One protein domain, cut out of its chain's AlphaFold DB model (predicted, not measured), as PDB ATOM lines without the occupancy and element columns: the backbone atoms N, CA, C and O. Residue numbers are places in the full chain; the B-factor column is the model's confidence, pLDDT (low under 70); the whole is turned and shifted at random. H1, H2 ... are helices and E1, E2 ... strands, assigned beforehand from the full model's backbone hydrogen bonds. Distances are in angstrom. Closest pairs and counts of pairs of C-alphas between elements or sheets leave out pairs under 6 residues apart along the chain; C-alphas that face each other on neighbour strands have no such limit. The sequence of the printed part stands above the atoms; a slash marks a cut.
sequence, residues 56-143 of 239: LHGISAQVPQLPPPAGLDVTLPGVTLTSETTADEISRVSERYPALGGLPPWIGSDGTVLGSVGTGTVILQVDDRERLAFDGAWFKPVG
ATOM      1  N   LEU A  56      83.758  49.240  50.633       83.06
ATOM      2  CA  LEU A  56      83.896  49.711  49.254       83.06
ATOM      3  C   LEU A  56      83.900  51.233  49.201       83.06
ATOM      4  O   LEU A  56      83.065  51.892  49.817       83.06
ATOM      5  N   HIS A  57      84.806  51.787  48.397       74.19
ATOM      6  CA  HIS A  57      84.811  53.219  48.101       74.19
ATOM      7  C   HIS A  57      83.691  53.610  47.113       74.19
ATOM      8  O   HIS A  57      83.254  54.756  47.115       74.19
ATOM      9  N   GLY A  58      83.167  52.654  46.333       78.81
ATOM     10  CA  GLY A  58      82.190  52.905  45.272       78.81
ATOM     11  C   GLY A  58      82.850  53.388  43.976       78.81
ATOM     12  O   GLY A  58      84.071  53.386  43.843       78.81
ATOM     13  N   ILE A  59      82.035  53.801  43.008       82.75
ATOM     14  CA  ILE A  59      82.473  54.299  41.701       82.75
ATOM     15  C   ILE A  59      82.408  55.825  41.727       82.75
ATOM     16  O   ILE A  59      81.327  56.403  41.865       82.75
ATOM     17  N   SER A  60      83.562  56.482  41.604       82.44
ATOM     18  CA  SER A  60      83.612  57.943  41.510       82.44
ATOM     19  C   SER A  60      83.005  58.405  40.194       82.44
ATOM     20  O   SER A  60      83.324  57.854  39.139       82.44
ATOM     21  N   ALA A  61      82.188  59.454  40.228       77.19
ATOM     22  CA  ALA A  61      81.701  60.073  39.007       77.19
ATOM     23  C   ALA A  61      81.719  61.594  39.101       77.19
ATOM     24  O   ALA A  61      81.213  62.189  40.047       77.19
ATOM     25  N   GLN A  62      82.283  62.232  38.073       69.62
ATOM     26  CA  GLN A  62      82.323  63.694  37.971       69.62
ATOM     27  C   GLN A  62      80.949  64.309  37.660       69.62
ATOM     28  O   GLN A  62      80.774  65.518  37.789       69.62
ATOM     29  N   VAL A  63      79.984  63.490  37.234       67.81
ATOM     30  CA  VAL A  63      78.613  63.891  36.905       67.81
ATOM     31  C   VAL A  63      77.606  62.883  37.484       67.81
ATOM     32  O   VAL A  63      77.949  61.707  37.605       67.81
ATOM     33  N   PRO A  64      76.351  63.284  37.783       68.50
ATOM     34  CA  PRO A  64      75.341  62.408  38.401       68.50
ATOM     35  C   PRO A  64      74.848  61.251  37.517       68.50
ATOM     36  O   PRO A  64      73.941  60.520  37.911       68.50
ATOM     37  N   GLN A  65      75.394  61.092  36.309       75.62
ATOM     38  CA  GLN A  65      75.013  60.049  35.365       75.62
ATOM     39  C   GLN A  65      76.221  59.176  35.035       75.62
ATOM     40  O   GLN A  65      77.203  59.647  34.463       75.62
ATOM     41  N   LEU A  66      76.123  57.894  35.382       80.94
ATOM     42  CA  LEU A  66      77.075  56.855  35.010       80.94
ATOM     43  C   LEU A  66      76.389  55.926  34.002       80.94
ATOM     44  O   LEU A  66      75.386  55.305  34.365       80.94
ATOM     45  N   PRO A  67      76.863  55.855  32.746       82.50
ATOM     46  CA  PRO A  67      76.287  54.946  31.770       82.50
ATOM     47  C   PRO A  67      76.655  53.494  32.123       82.50
ATOM     48  O   PRO A  67      77.832  53.224  32.369       82.50
ATOM     49  N   PRO A  68      75.692  52.557  32.142       84.44
ATOM     50  CA  PRO A  68      76.005  51.137  32.210       84.44
ATOM     51  C   PRO A  68      76.534  50.614  30.855       84.44
ATOM     52  O   PRO A  68      76.183  51.168  29.806       84.44
ATOM     53  N   PRO A  69      77.338  49.536  30.842       88.19
ATOM     54  CA  PRO A  69      77.848  48.830  32.013       88.19
ATOM     55  C   PRO A  69      78.921  49.632  32.757       88.19
ATOM     56  O   PRO A  69      79.820  50.210  32.147       88.19
ATOM     57  N   ALA A  70      78.845  49.630  34.086       90.50
ATOM     58  CA  ALA A  70      79.853  50.227  34.952       90.50
ATOM     59  C   ALA A  70      80.711  49.150  35.628       90.50
ATOM     60  O   ALA A  70      80.219  48.070  35.949       90.50
ATOM     61  N   GLY A  71      81.993  49.445  35.846       91.31
ATOM     62  CA  GLY A  71      82.907  48.569  36.578       91.31
ATOM     63  C   GLY A  71      82.943  48.930  38.059       91.31
ATOM     64  O   GLY A  71      83.238  50.073  38.405       91.31
ATOM     65  N   LEU A  72      82.645  47.962  38.922       92.94
ATOM     66  CA  LEU A  72      82.784  48.079  40.368       92.94
ATOM     67  C   LEU A  72      84.003  47.279  40.830       92.94
ATOM     68  O   LEU A  72      83.993  46.049  40.777       92.94
ATOM     69  N   ASP A  73      85.017  47.975  41.333       92.81
ATOM     70  CA  ASP A  73      86.195  47.335  41.917       92.81
ATOM     71  C   ASP A  73      85.849  46.749  43.289       92.81
ATOM     72  O   ASP A  73      85.427  47.462  44.205       92.81
ATOM     73  N   VAL A  74      86.049  45.440  43.441       93.75
ATOM     74  CA  VAL A  74      85.776  44.709  44.681       93.75
ATOM     75  C   VAL A  74      86.952  43.806  45.018       93.75
ATOM     76  O   VAL A  74      87.348  42.965  44.218       93.75
ATOM     77  N   THR A  75      87.479  43.925  46.235       93.50
ATOM     78  CA  THR A  75      88.450  42.966  46.775       93.50
ATOM     79  C   THR A  75      87.717  41.813  47.452       93.50
ATOM     80  O   THR A  75      87.177  41.973  48.545       93.50
ATOM     81  N   LEU A  76      87.695  40.649  46.803       92.38
ATOM     82  CA  LEU A  76      87.022  39.456  47.303       92.38
ATOM     83  C   LEU A  76      87.934  38.651  48.251       92.38
ATOM     84  O   LEU A  76      89.032  38.246  47.861       92.38
ATOM     85  N   PRO A  77      87.496  38.379  49.491       89.94
ATOM     86  CA  PRO A  77      88.269  37.601  50.455       89.94
ATOM     87  C   PRO A  77      88.465  36.153  50.004       89.94
ATOM     88  O   PRO A  77      87.551  35.523  49.478       89.94
ATOM     89  N   GLY A  78      89.661  35.611  50.244       87.50
ATOM     90  CA  GLY A  78      90.000  34.229  49.889       87.50
ATOM     91  C   GLY A  78      90.227  33.989  48.392       87.50
ATOM     92  O   GLY A  78      90.524  32.861  48.008       87.50
ATOM     93  N   VAL A  79      90.129  35.029  47.560       90.81
ATOM     94  CA  VAL A  79      90.447  34.977  46.132       90.81
ATOM     95  C   VAL A  79      91.845  35.541  45.902       90.81
ATOM     96  O   VAL A  79      92.188  36.607  46.411       90.81
ATOM     97  N   THR A  80      92.630  34.845  45.083       93.94
ATOM     98  CA  THR A  80      93.861  35.372  44.489       93.94
ATOM     99  C   THR A  80      93.711  35.272  42.982       93.94
ATOM    100  O   THR A  80      93.697  34.170  42.438       93.94
ATOM    101  N   LEU A  81      93.576  36.417  42.319       92.88
ATOM    102  CA  LEU A  81      93.335  36.495  40.889       92.88
ATOM    103  C   LEU A  81      94.573  36.043  40.106       92.88
ATOM    104  O   LEU A  81      95.662  36.614  40.246       92.88
ATOM    105  N   THR A  82      94.385  35.040  39.255       93.12
ATOM    106  CA  THR A  82      95.370  34.513  38.307       93.12
ATOM    107  C   THR A  82      94.743  34.404  36.915       93.12
ATOM    108  O   THR A  82      93.540  34.587  36.743       93.12
ATOM    109  N   SER A  83      95.546  34.068  35.903       89.12
ATOM    110  CA  SER A  83      95.046  33.805  34.545       89.12
ATOM    111  C   SER A  83      94.137  32.575  34.446       89.12
ATOM    112  O   SER A  83      93.466  32.404  33.435       89.12
ATOM    113  N   GLU A  84      94.147  31.701  35.455       92.25
ATOM    114  CA  GLU A  84      93.308  30.499  35.516       92.25
ATOM    115  C   GLU A  84      92.010  30.734  36.299       92.25
ATOM    116  O   GLU A  84      91.123  29.882  36.270       92.25
ATOM    117  N   THR A  85      91.885  31.874  36.990       94.06
ATOM    118  CA  THR A  85      90.690  32.206  37.768       94.06
ATOM    119  C   THR A  85      89.472  32.299  36.860       94.06
ATOM    120  O   THR A  85      89.459  33.023  35.864       94.06
ATOM    121  N   THR A  86      88.425  31.571  37.233       94.81
ATOM    122  CA  THR A  86      87.207  31.453  36.426       94.81
ATOM    123  C   THR A  86      86.124  32.427  36.878       94.81
ATOM    124  O   THR A  86      86.078  32.845  38.035       94.81
ATOM    125  N   ALA A  87      85.191  32.746  35.978       95.31
ATOM    126  CA  ALA A  87      84.019  33.545  36.334       95.31
ATOM    127  C   ALA A  87      83.193  32.888  37.457       95.31
ATOM    128  O   ALA A  87      82.763  33.570  38.383       95.31
ATOM    129  N   ASP A  88      83.045  31.560  37.421       95.31
ATOM    130  CA  ASP A  88      82.297  30.786  38.419       95.31
ATOM    131  C   ASP A  88      82.941  30.835  39.813       95.31
ATOM    132  O   ASP A  88      82.249  30.807  40.829       95.31
ATOM    133  N   GLU A  89      84.271  30.905  39.904       94.62
ATOM    134  CA  GLU A  89      84.968  31.125  41.178       94.62
ATOM    135  C   GLU A  89      84.623  32.476  41.788       94.62
ATOM    136  O   GLU A  89      84.332  32.547  42.983       94.62
ATOM    137  N   ILE A  90      84.605  33.525  40.967       96.25
ATOM    138  CA  ILE A  90      84.256  34.871  41.412       96.25
ATOM    139  C   ILE A  90      82.790  34.940  41.834       96.25
ATOM    140  O   ILE A  90      82.507  35.398  42.942       96.25
ATOM    141  N   SER A  91      81.882  34.418  41.005       95.62
ATOM    142  CA  SER A  91      80.447  34.387  41.295       95.62
ATOM    143  C   SER A  91      80.145  33.639  42.593       95.62
ATOM    144  O   SER A  91      79.412  34.149  43.432       95.62
ATOM    145  N   ARG A  92      80.784  32.486  42.844       93.38
ATOM    146  CA  ARG A  92      80.587  31.731  44.099       93.38
ATOM    147  C   ARG A  92      80.914  32.536  45.357       93.38
ATOM    148  O   ARG A  92      80.293  32.316  46.396       93.38
ATOM    149  N   VAL A  93      81.910  33.421  45.300       93.38
ATOM    150  CA  VAL A  93      82.284  34.262  46.447       93.38
ATOM    151  C   VAL A  93      81.401  35.506  46.517       93.38
ATOM    152  O   VAL A  93      80.913  35.829  47.600       93.38
ATOM    153  N   SER A  94      81.154  36.184  45.392       94.69
ATOM    154  CA  SER A  94      80.329  37.398  45.359       94.69
ATOM    155  C   SER A  94      78.864  37.125  45.716       94.69
ATOM    156  O   SER A  94      78.261  37.932  46.412       94.69
ATOM    157  N   GLU A  95      78.311  35.962  45.357       93.38
ATOM    158  CA  GLU A  95      76.946  35.537  45.709       93.38
ATOM    159  C   GLU A  95      76.707  35.410  47.216       93.38
ATOM    160  O   GLU A  95      75.566  35.506  47.675       93.38
ATOM    161  N   ARG A  96      77.769  35.237  48.012       91.19
ATOM    162  CA  ARG A  96      77.652  35.249  49.475       91.19
ATOM    163  C   ARG A  96      77.415  36.651  50.035       91.19
ATOM    164  O   ARG A  96      77.056  36.762  51.202       91.19
ATOM    165  N   TYR A  97      77.574  37.694  49.224       93.50
ATOM    166  CA  TYR A  97      77.274  39.080  49.563       93.50
ATOM    167  C   TYR A  97      76.020  39.538  48.811       93.50
ATOM    168  O   TYR A  97      76.080  39.723  47.595       93.50
ATOM    169  N   PRO A  98      74.888  39.781  49.494       91.88
ATOM    170  CA  PRO A  98      73.623  40.118  48.834       91.88
ATOM    171  C   PRO A  98      73.720  41.304  47.868       91.88
ATOM    172  O   PRO A  98      73.223  41.220  46.748       91.88
ATOM    173  N   ALA A  99      74.451  42.359  48.244       92.31
ATOM    174  CA  ALA A  99      74.654  43.541  47.400       92.31
ATOM    175  C   ALA A  99      75.438  43.252  46.100       92.31
ATOM    176  O   ALA A  99      75.265  43.951  45.099       92.31
ATOM    177  N   LEU A 100      76.290  42.220  46.095       94.06
ATOM    178  CA  LEU A 100      77.109  41.831  44.940       94.06
ATOM    179  C   LEU A 100      76.508  40.669  44.143       94.06
ATOM    180  O   LEU A 100      76.907  40.439  43.003       94.06
ATOM    181  N   GLY A 101      75.552  39.942  44.725       91.69
ATOM    182  CA  GLY A 101      74.949  38.758  44.124       91.69
ATOM    183  C   GLY A 101      74.410  39.025  42.718       91.69
ATOM    184  O   GLY A 101      73.793  40.057  42.446       91.69
ATOM    185  N   GLY A 102      74.684  38.106  41.793       91.12
ATOM    186  CA  GLY A 102      74.260  38.219  40.398       91.12
ATOM    187  C   GLY A 102      74.960  39.310  39.580       91.12
ATOM    188  O   GLY A 102      74.545  39.540  38.449       91.12
ATOM    189  N   LEU A 103      75.977  40.006  40.111       93.81
ATOM    190  CA  LEU A 103      76.879  40.812  39.280       93.81
ATOM    191  C   LEU A 103      77.930  39.884  38.658       93.81
ATOM    192  O   LEU A 103      78.710  39.282  39.406       93.81
ATOM    193  N   PRO A 104      77.981  39.749  37.324       95.12
ATOM    194  CA  PRO A 104      79.015  38.951  36.694       95.12
ATOM    195  C   PRO A 104      80.379  39.653  36.810       95.12
ATOM    196  O   PRO A 104      80.448  40.887  36.804       95.12
ATOM    197  N   PRO A 105      81.487  38.899  36.895       96.31
ATOM    198  CA  PRO A 105      82.809  39.476  36.713       96.31
ATOM    199  C   PRO A 105      82.963  40.010  35.291       96.31
ATOM    200  O   PRO A 105      82.490  39.405  34.328       96.31
ATOM    201  N   TRP A 106      83.676  41.121  35.151       95.94
ATOM    202  CA  TRP A 106      84.016  41.657  33.845       95.94
ATOM    203  C   TRP A 106      85.058  40.759  33.177       95.94
ATOM    204  O   TRP A 106      86.139  40.536  33.724       95.94
ATOM    205  N   ILE A 107      84.747  40.257  31.982       95.94
ATOM    206  CA  ILE A 107      85.639  39.375  31.223       95.94
ATOM    207  C   ILE A 107      86.363  40.174  30.138       95.94
ATOM    208  O   ILE A 107      85.744  40.891  29.349       95.94
ATOM    209  N   GLY A 108      87.689  40.069  30.119       92.88
ATOM    210  CA  GLY A 108      88.549  40.656  29.103       92.88
ATOM    211  C   GLY A 108      88.360  39.996  27.739       92.88
ATOM    212  O   GLY A 108      87.837  38.890  27.611       92.88
ATOM    213  N   SER A 109      88.835  40.654  26.681       92.50
ATOM    214  CA  SER A 109      88.769  40.108  25.317       92.50
ATOM    215  C   SER A 109      89.554  38.803  25.133       92.50
ATOM    216  O   SER A 109      89.325  38.080  24.169       92.50
ATOM    217  N   ASP A 110      90.499  38.524  26.030       91.69
ATOM    218  CA  ASP A 110      91.294  37.295  26.088       91.69
ATOM    219  C   ASP A 110      90.620  36.170  26.895       91.69
ATOM    220  O   ASP A 110      91.186  35.087  27.031       91.69
ATOM    221  N   GLY A 111      89.408  36.407  27.406       91.69
ATOM    222  CA  GLY A 111      88.649  35.456  28.212       91.69
ATOM    223  C   GLY A 111      89.033  35.433  29.692       91.69
ATOM    224  O   GLY A 111      88.481  34.620  30.430       91.69
ATOM    225  N   THR A 112      89.944  36.301  30.143       94.56
ATOM    226  CA  THR A 112      90.357  36.365  31.553       94.56
ATOM    227  C   THR A 112      89.443  37.273  32.376       94.56
ATOM    228  O   THR A 112      88.850  38.220  31.857       94.56
ATOM    229  N   VAL A 113      89.315  37.001  33.675       96.31
ATOM    230  CA  VAL A 113      88.622  37.905  34.605       96.31
ATOM    231  C   VAL A 113      89.458  39.173  34.800       96.31
ATOM    232  O   VAL A 113      90.633  39.096  35.164       96.31
ATOM    233  N   LEU A 114      88.850  40.345  34.600       95.56
ATOM    234  CA  LEU A 114      89.515  41.625  34.831       95.56
ATOM    235  C   LEU A 114      89.634  41.944  36.324       95.56
ATOM    236  O   LEU A 114      88.707  41.755  37.115       95.56
ATOM    237  N   GLY A 115      90.785  42.497  36.694       93.19
ATOM    238  CA  GLY A 115      91.104  42.876  38.061       93.19
ATOM    239  C   GLY A 115      92.599  43.096  38.252       93.19
ATOM    240  O   GLY A 115      93.351  43.271  37.291       93.19
ATOM    241  N   SER A 116      93.043  43.067  39.505       92.75
ATOM    242  CA  SER A 116      94.456  43.202  39.858       92.75
ATOM    243  C   SER A 116      95.061  41.831  40.159       92.75
ATOM    244  O   SER A 116      94.809  41.238  41.210       92.75
ATOM    245  N   VAL A 117      95.887  41.331  39.237       89.31
ATOM    246  CA  VAL A 117      96.567  40.026  39.343       89.31
ATOM    247  C   VAL A 117      97.389  39.929  40.630       89.31
ATOM    248  O   VAL A 117      98.030  40.893  41.049       89.31
ATOM    249  N   GLY A 118      97.378  38.754  41.265       87.38
ATOM    250  CA  GLY A 118      98.074  38.507  42.531       87.38
ATOM    251  C   GLY A 118      97.369  39.095  43.757       87.38
ATOM    252  O   GLY A 118      97.875  38.965  44.870       87.38
ATOM    253  N   THR A 119      96.200  39.709  43.570       89.81
ATOM    254  CA  THR A 119      95.329  40.213  44.641       89.81
ATOM    255  C   THR A 119      93.937  39.589  44.530       89.81
ATOM    256  O   THR A 119      93.640  38.920  43.544       89.81
ATOM    257  N   GLY A 120      93.063  39.829  45.506       87.38
ATOM    258  CA  GLY A 120      91.644  39.463  45.413       87.38
ATOM    259  C   GLY A 120      90.771  40.486  44.682       87.38
ATOM    260  O   GLY A 120      89.553  40.340  44.682       87.38
ATOM    261  N   THR A 121      91.348  41.551  44.115       93.94
ATOM    262  CA  THR A 121      90.576  42.623  43.476       93.94
ATOM    263  C   THR A 121      90.135  42.234  42.075       93.94
ATOM    264  O   THR A 121      90.970  42.002  41.202       93.94
ATOM    265  N   VAL A 122      88.822  42.228  41.862       95.25
ATOM    266  CA  VAL A 122      88.150  41.968  40.585       95.25
ATOM    267  C   VAL A 122      87.220  43.121  40.232       95.25
ATOM    268  O   VAL A 122      86.773  43.855  41.114       95.25
ATOM    269  N   ILE A 123      86.911  43.257  38.947       95.19
ATOM    270  CA  ILE A 123      85.915  44.214  38.466       95.19
ATOM    271  C   ILE A 123      84.605  43.463  38.248       95.19
ATOM    272  O   ILE A 123      84.545  42.549  37.426       95.19
ATOM    273  N   LEU A 124      83.555  43.842  38.971       95.56
ATOM    274  CA  LEU A 124      82.201  43.342  38.740       95.56
ATOM    275  C   LEU A 124      81.455  44.286  37.800       95.56
ATOM    276  O   LEU A 124      81.542  45.509  37.933       95.56
ATOM    277  N   GLN A 125      80.726  43.720  36.844       94.94
ATOM    278  CA  GLN A 125      79.967  44.473  35.859       94.94
ATOM    279  C   GLN A 125      78.582  44.813  36.406       94.94
ATOM    280  O   GLN A 125      77.826  43.939  36.827       94.94
ATOM    281  N   VAL A 126      78.247  46.101  36.378       93.00
ATOM    282  CA  VAL A 126      76.949  46.628  36.786       93.00
ATOM    283  C   VAL A 126      76.204  47.124  35.554       93.00
ATOM    284  O   VAL A 126      76.460  48.219  35.055       93.00
ATOM    285  N   ASP A 127      75.286  46.295  35.062       90.12
ATOM    286  CA  ASP A 127      74.498  46.568  33.852       90.12
ATOM    287  C   ASP A 127      73.277  47.453  34.100       90.12
ATOM    288  O   ASP A 127      72.771  48.098  33.182       90.12
ATOM    289  N   ASP A 128      72.803  47.491  35.341       88.25
ATOM    290  CA  ASP A 128      71.595  48.208  35.718       88.25
ATOM    291  C   ASP A 128      71.911  49.300  36.743       88.25
ATOM    292  O   ASP A 128      72.495  49.053  37.803       88.25
ATOM    293  N   ARG A 129      71.496  50.528  36.424       83.81
ATOM    294  CA  ARG A 129      71.666  51.704  37.276       83.81
ATOM    295  C   ARG A 129      70.899  51.565  38.593       83.81
ATOM    296  O   ARG A 129      71.365  52.126  39.584       83.81
ATOM    297  N   GLU A 130      69.792  50.821  38.627       89.56
ATOM    298  CA  GLU A 130      68.991  50.584  39.838       89.56
ATOM    299  C   GLU A 130      69.772  49.826  40.917       89.56
ATOM    300  O   GLU A 130      69.483  49.947  42.104       89.56
ATOM    301  N   ARG A 131      70.841  49.120  40.533       90.88
ATOM    302  CA  ARG A 131      71.745  48.445  41.473       90.88
ATOM    303  C   ARG A 131      72.720  49.382  42.180       90.88
ATOM    304  O   ARG A 131      73.520  48.922  42.995       90.88
ATOM    305  N   LEU A 132      72.684  50.678  41.876       90.50
ATOM    306  CA  LEU A 132      73.602  51.674  42.412       90.50
ATOM    307  C   LEU A 132      72.835  52.867  43.005       90.50
ATOM    308  O   LEU A 132      72.072  53.543  42.315       90.50
ATOM    309  N   ALA A 133      73.132  53.228  44.247       89.44
ATOM    310  CA  ALA A 133      72.696  54.470  44.878       89.44
ATOM    311  C   ALA A 133      73.754  55.569  44.686       89.44
ATOM    312  O   ALA A 133      74.950  55.290  44.716       89.44
ATOM    313  N   PHE A 134      73.328  56.817  44.479       87.25
ATOM    314  CA  PHE A 134      74.233  57.970  44.394       87.25
ATOM    315  C   PHE A 134      74.163  58.785  45.679       87.25
ATOM    316  O   PHE A 134      73.079  59.216  46.059       87.25
ATOM    317  N   ASP A 135      75.307  59.023  46.319       83.12
ATOM    318  CA  ASP A 135      75.384  59.791  47.570       83.12
ATOM    319  C   ASP A 135      75.826  61.255  47.382       83.12
ATOM    320  O   ASP A 135      76.099  61.959  48.352       83.12
ATOM    321  N   GLY A 136      75.905  61.721  46.131       83.12
ATOM    322  CA  GLY A 136      76.374  63.063  45.775       83.12
ATOM    323  C   GLY A 136      77.796  63.096  45.215       83.12
ATOM    324  O   GLY A 136      78.124  64.023  44.474       83.12
ATOM    325  N   ALA A 137      78.622  62.086  45.505       85.25
ATOM    326  CA  ALA A 137      79.991  61.991  44.988       85.25
ATOM    327  C   ALA A 137      80.333  60.604  44.421       85.25
ATOM    328  O   ALA A 137      81.140  60.494  43.492       85.25
ATOM    329  N   TRP A 138      79.708  59.555  44.950       87.94
ATOM    330  CA  TRP A 138      79.994  58.171  44.607       87.94
ATOM    331  C   TRP A 138      78.715  57.432  44.238       87.94
ATOM    332  O   TRP A 138      77.663  57.616  44.856       87.94
ATOM    333  N   PHE A 139      78.819  56.546  43.249       89.31
ATOM    334  CA  PHE A 139      77.848  55.475  43.070       89.31
ATOM    335  C   PHE A 139      78.261  54.275  43.909       89.31
ATOM    336  O   PHE A 139      79.361  53.744  43.762       89.31
ATOM    337  N   LYS A 140      77.372  53.834  44.787       90.69
ATOM    338  CA  LYS A 140      77.582  52.711  45.695       90.69
ATOM    339  C   LYS A 140      76.568  51.616  45.400       90.69
ATOM    340  O   LYS A 140      75.437  51.950  45.057       90.69
ATOM    341  N   PRO A 141      76.924  50.331  45.533       91.44
ATOM    342  CA  PRO A 141      75.951  49.250  45.443       91.44
ATOM    343  C   PRO A 141      74.758  49.474  46.372       91.44
ATOM    344  O   PRO A 141      74.921  49.866  47.530       91.44
ATOM    345  N   VAL A 142      73.556  49.204  45.873       90.75
ATOM    346  CA  VAL A 142      72.373  49.071  46.729       90.75
ATOM    347  C   VAL A 142      72.563  47.856  47.643       90.75
ATOM    348  O   VAL A 142      73.159  46.858  47.245       90.75
ATOM    349  N   GLY A 143      72.086  47.954  48.886       88.25
ATOM    350  CA  GLY A 143      72.266  46.912  49.903       88.25
ATOM    351  C   GLY A 143      73.547  47.053  50.735       88.25
ATOM    352  O   GLY A 143      73.845  46.185  51.550       88.25
TER     353      GLY A 143
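This is residues 56 to 143 of the 239 residues of an uncharacterized protein of Curtobacterium sp. MCBA15_001 (UniProt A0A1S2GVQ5). With little regular structure, this is a two-strand antiparallel ribbon, E1 and E2, through the middle of looping chain, with the short helix H1 toward one end and the small hairpin of E3 and E4 at the other. The 88 printed residues run E1, H1, E2, E3, E4; these mixed elements hold only 27 residues. The whole is compact, radius of gyration of the C-alphas 12.8 A, spanning 37 by 26 by 19 A.

E1, residues 70 to 75, and E2, residues 121 to 126, are antiparallel; N 72 and O 124 are 2.9 A apart. H1, residues 87 to 94, is near E2; its O i to N i+4 pairs are all within hydrogen-bond range. E3, residues 132 to 134, and E4, residues 138 to 141, form a hairpin; N 133 and O 140 are 2.8 A apart. Residues 59 to 60 pair antiparallel with 138 to 139 of E4.

E1 begins at C-alpha 70 (79.853, 50.227, 34.952) and measures 16.3 A, E2 15.7 A. E4 ends at C-alpha 141 (75.951, 49.250, 45.443).

The printed part has no cut. The links E1 to H1 and H1 to E2 are long. Residues 62 to 64 have pLDDT under 70.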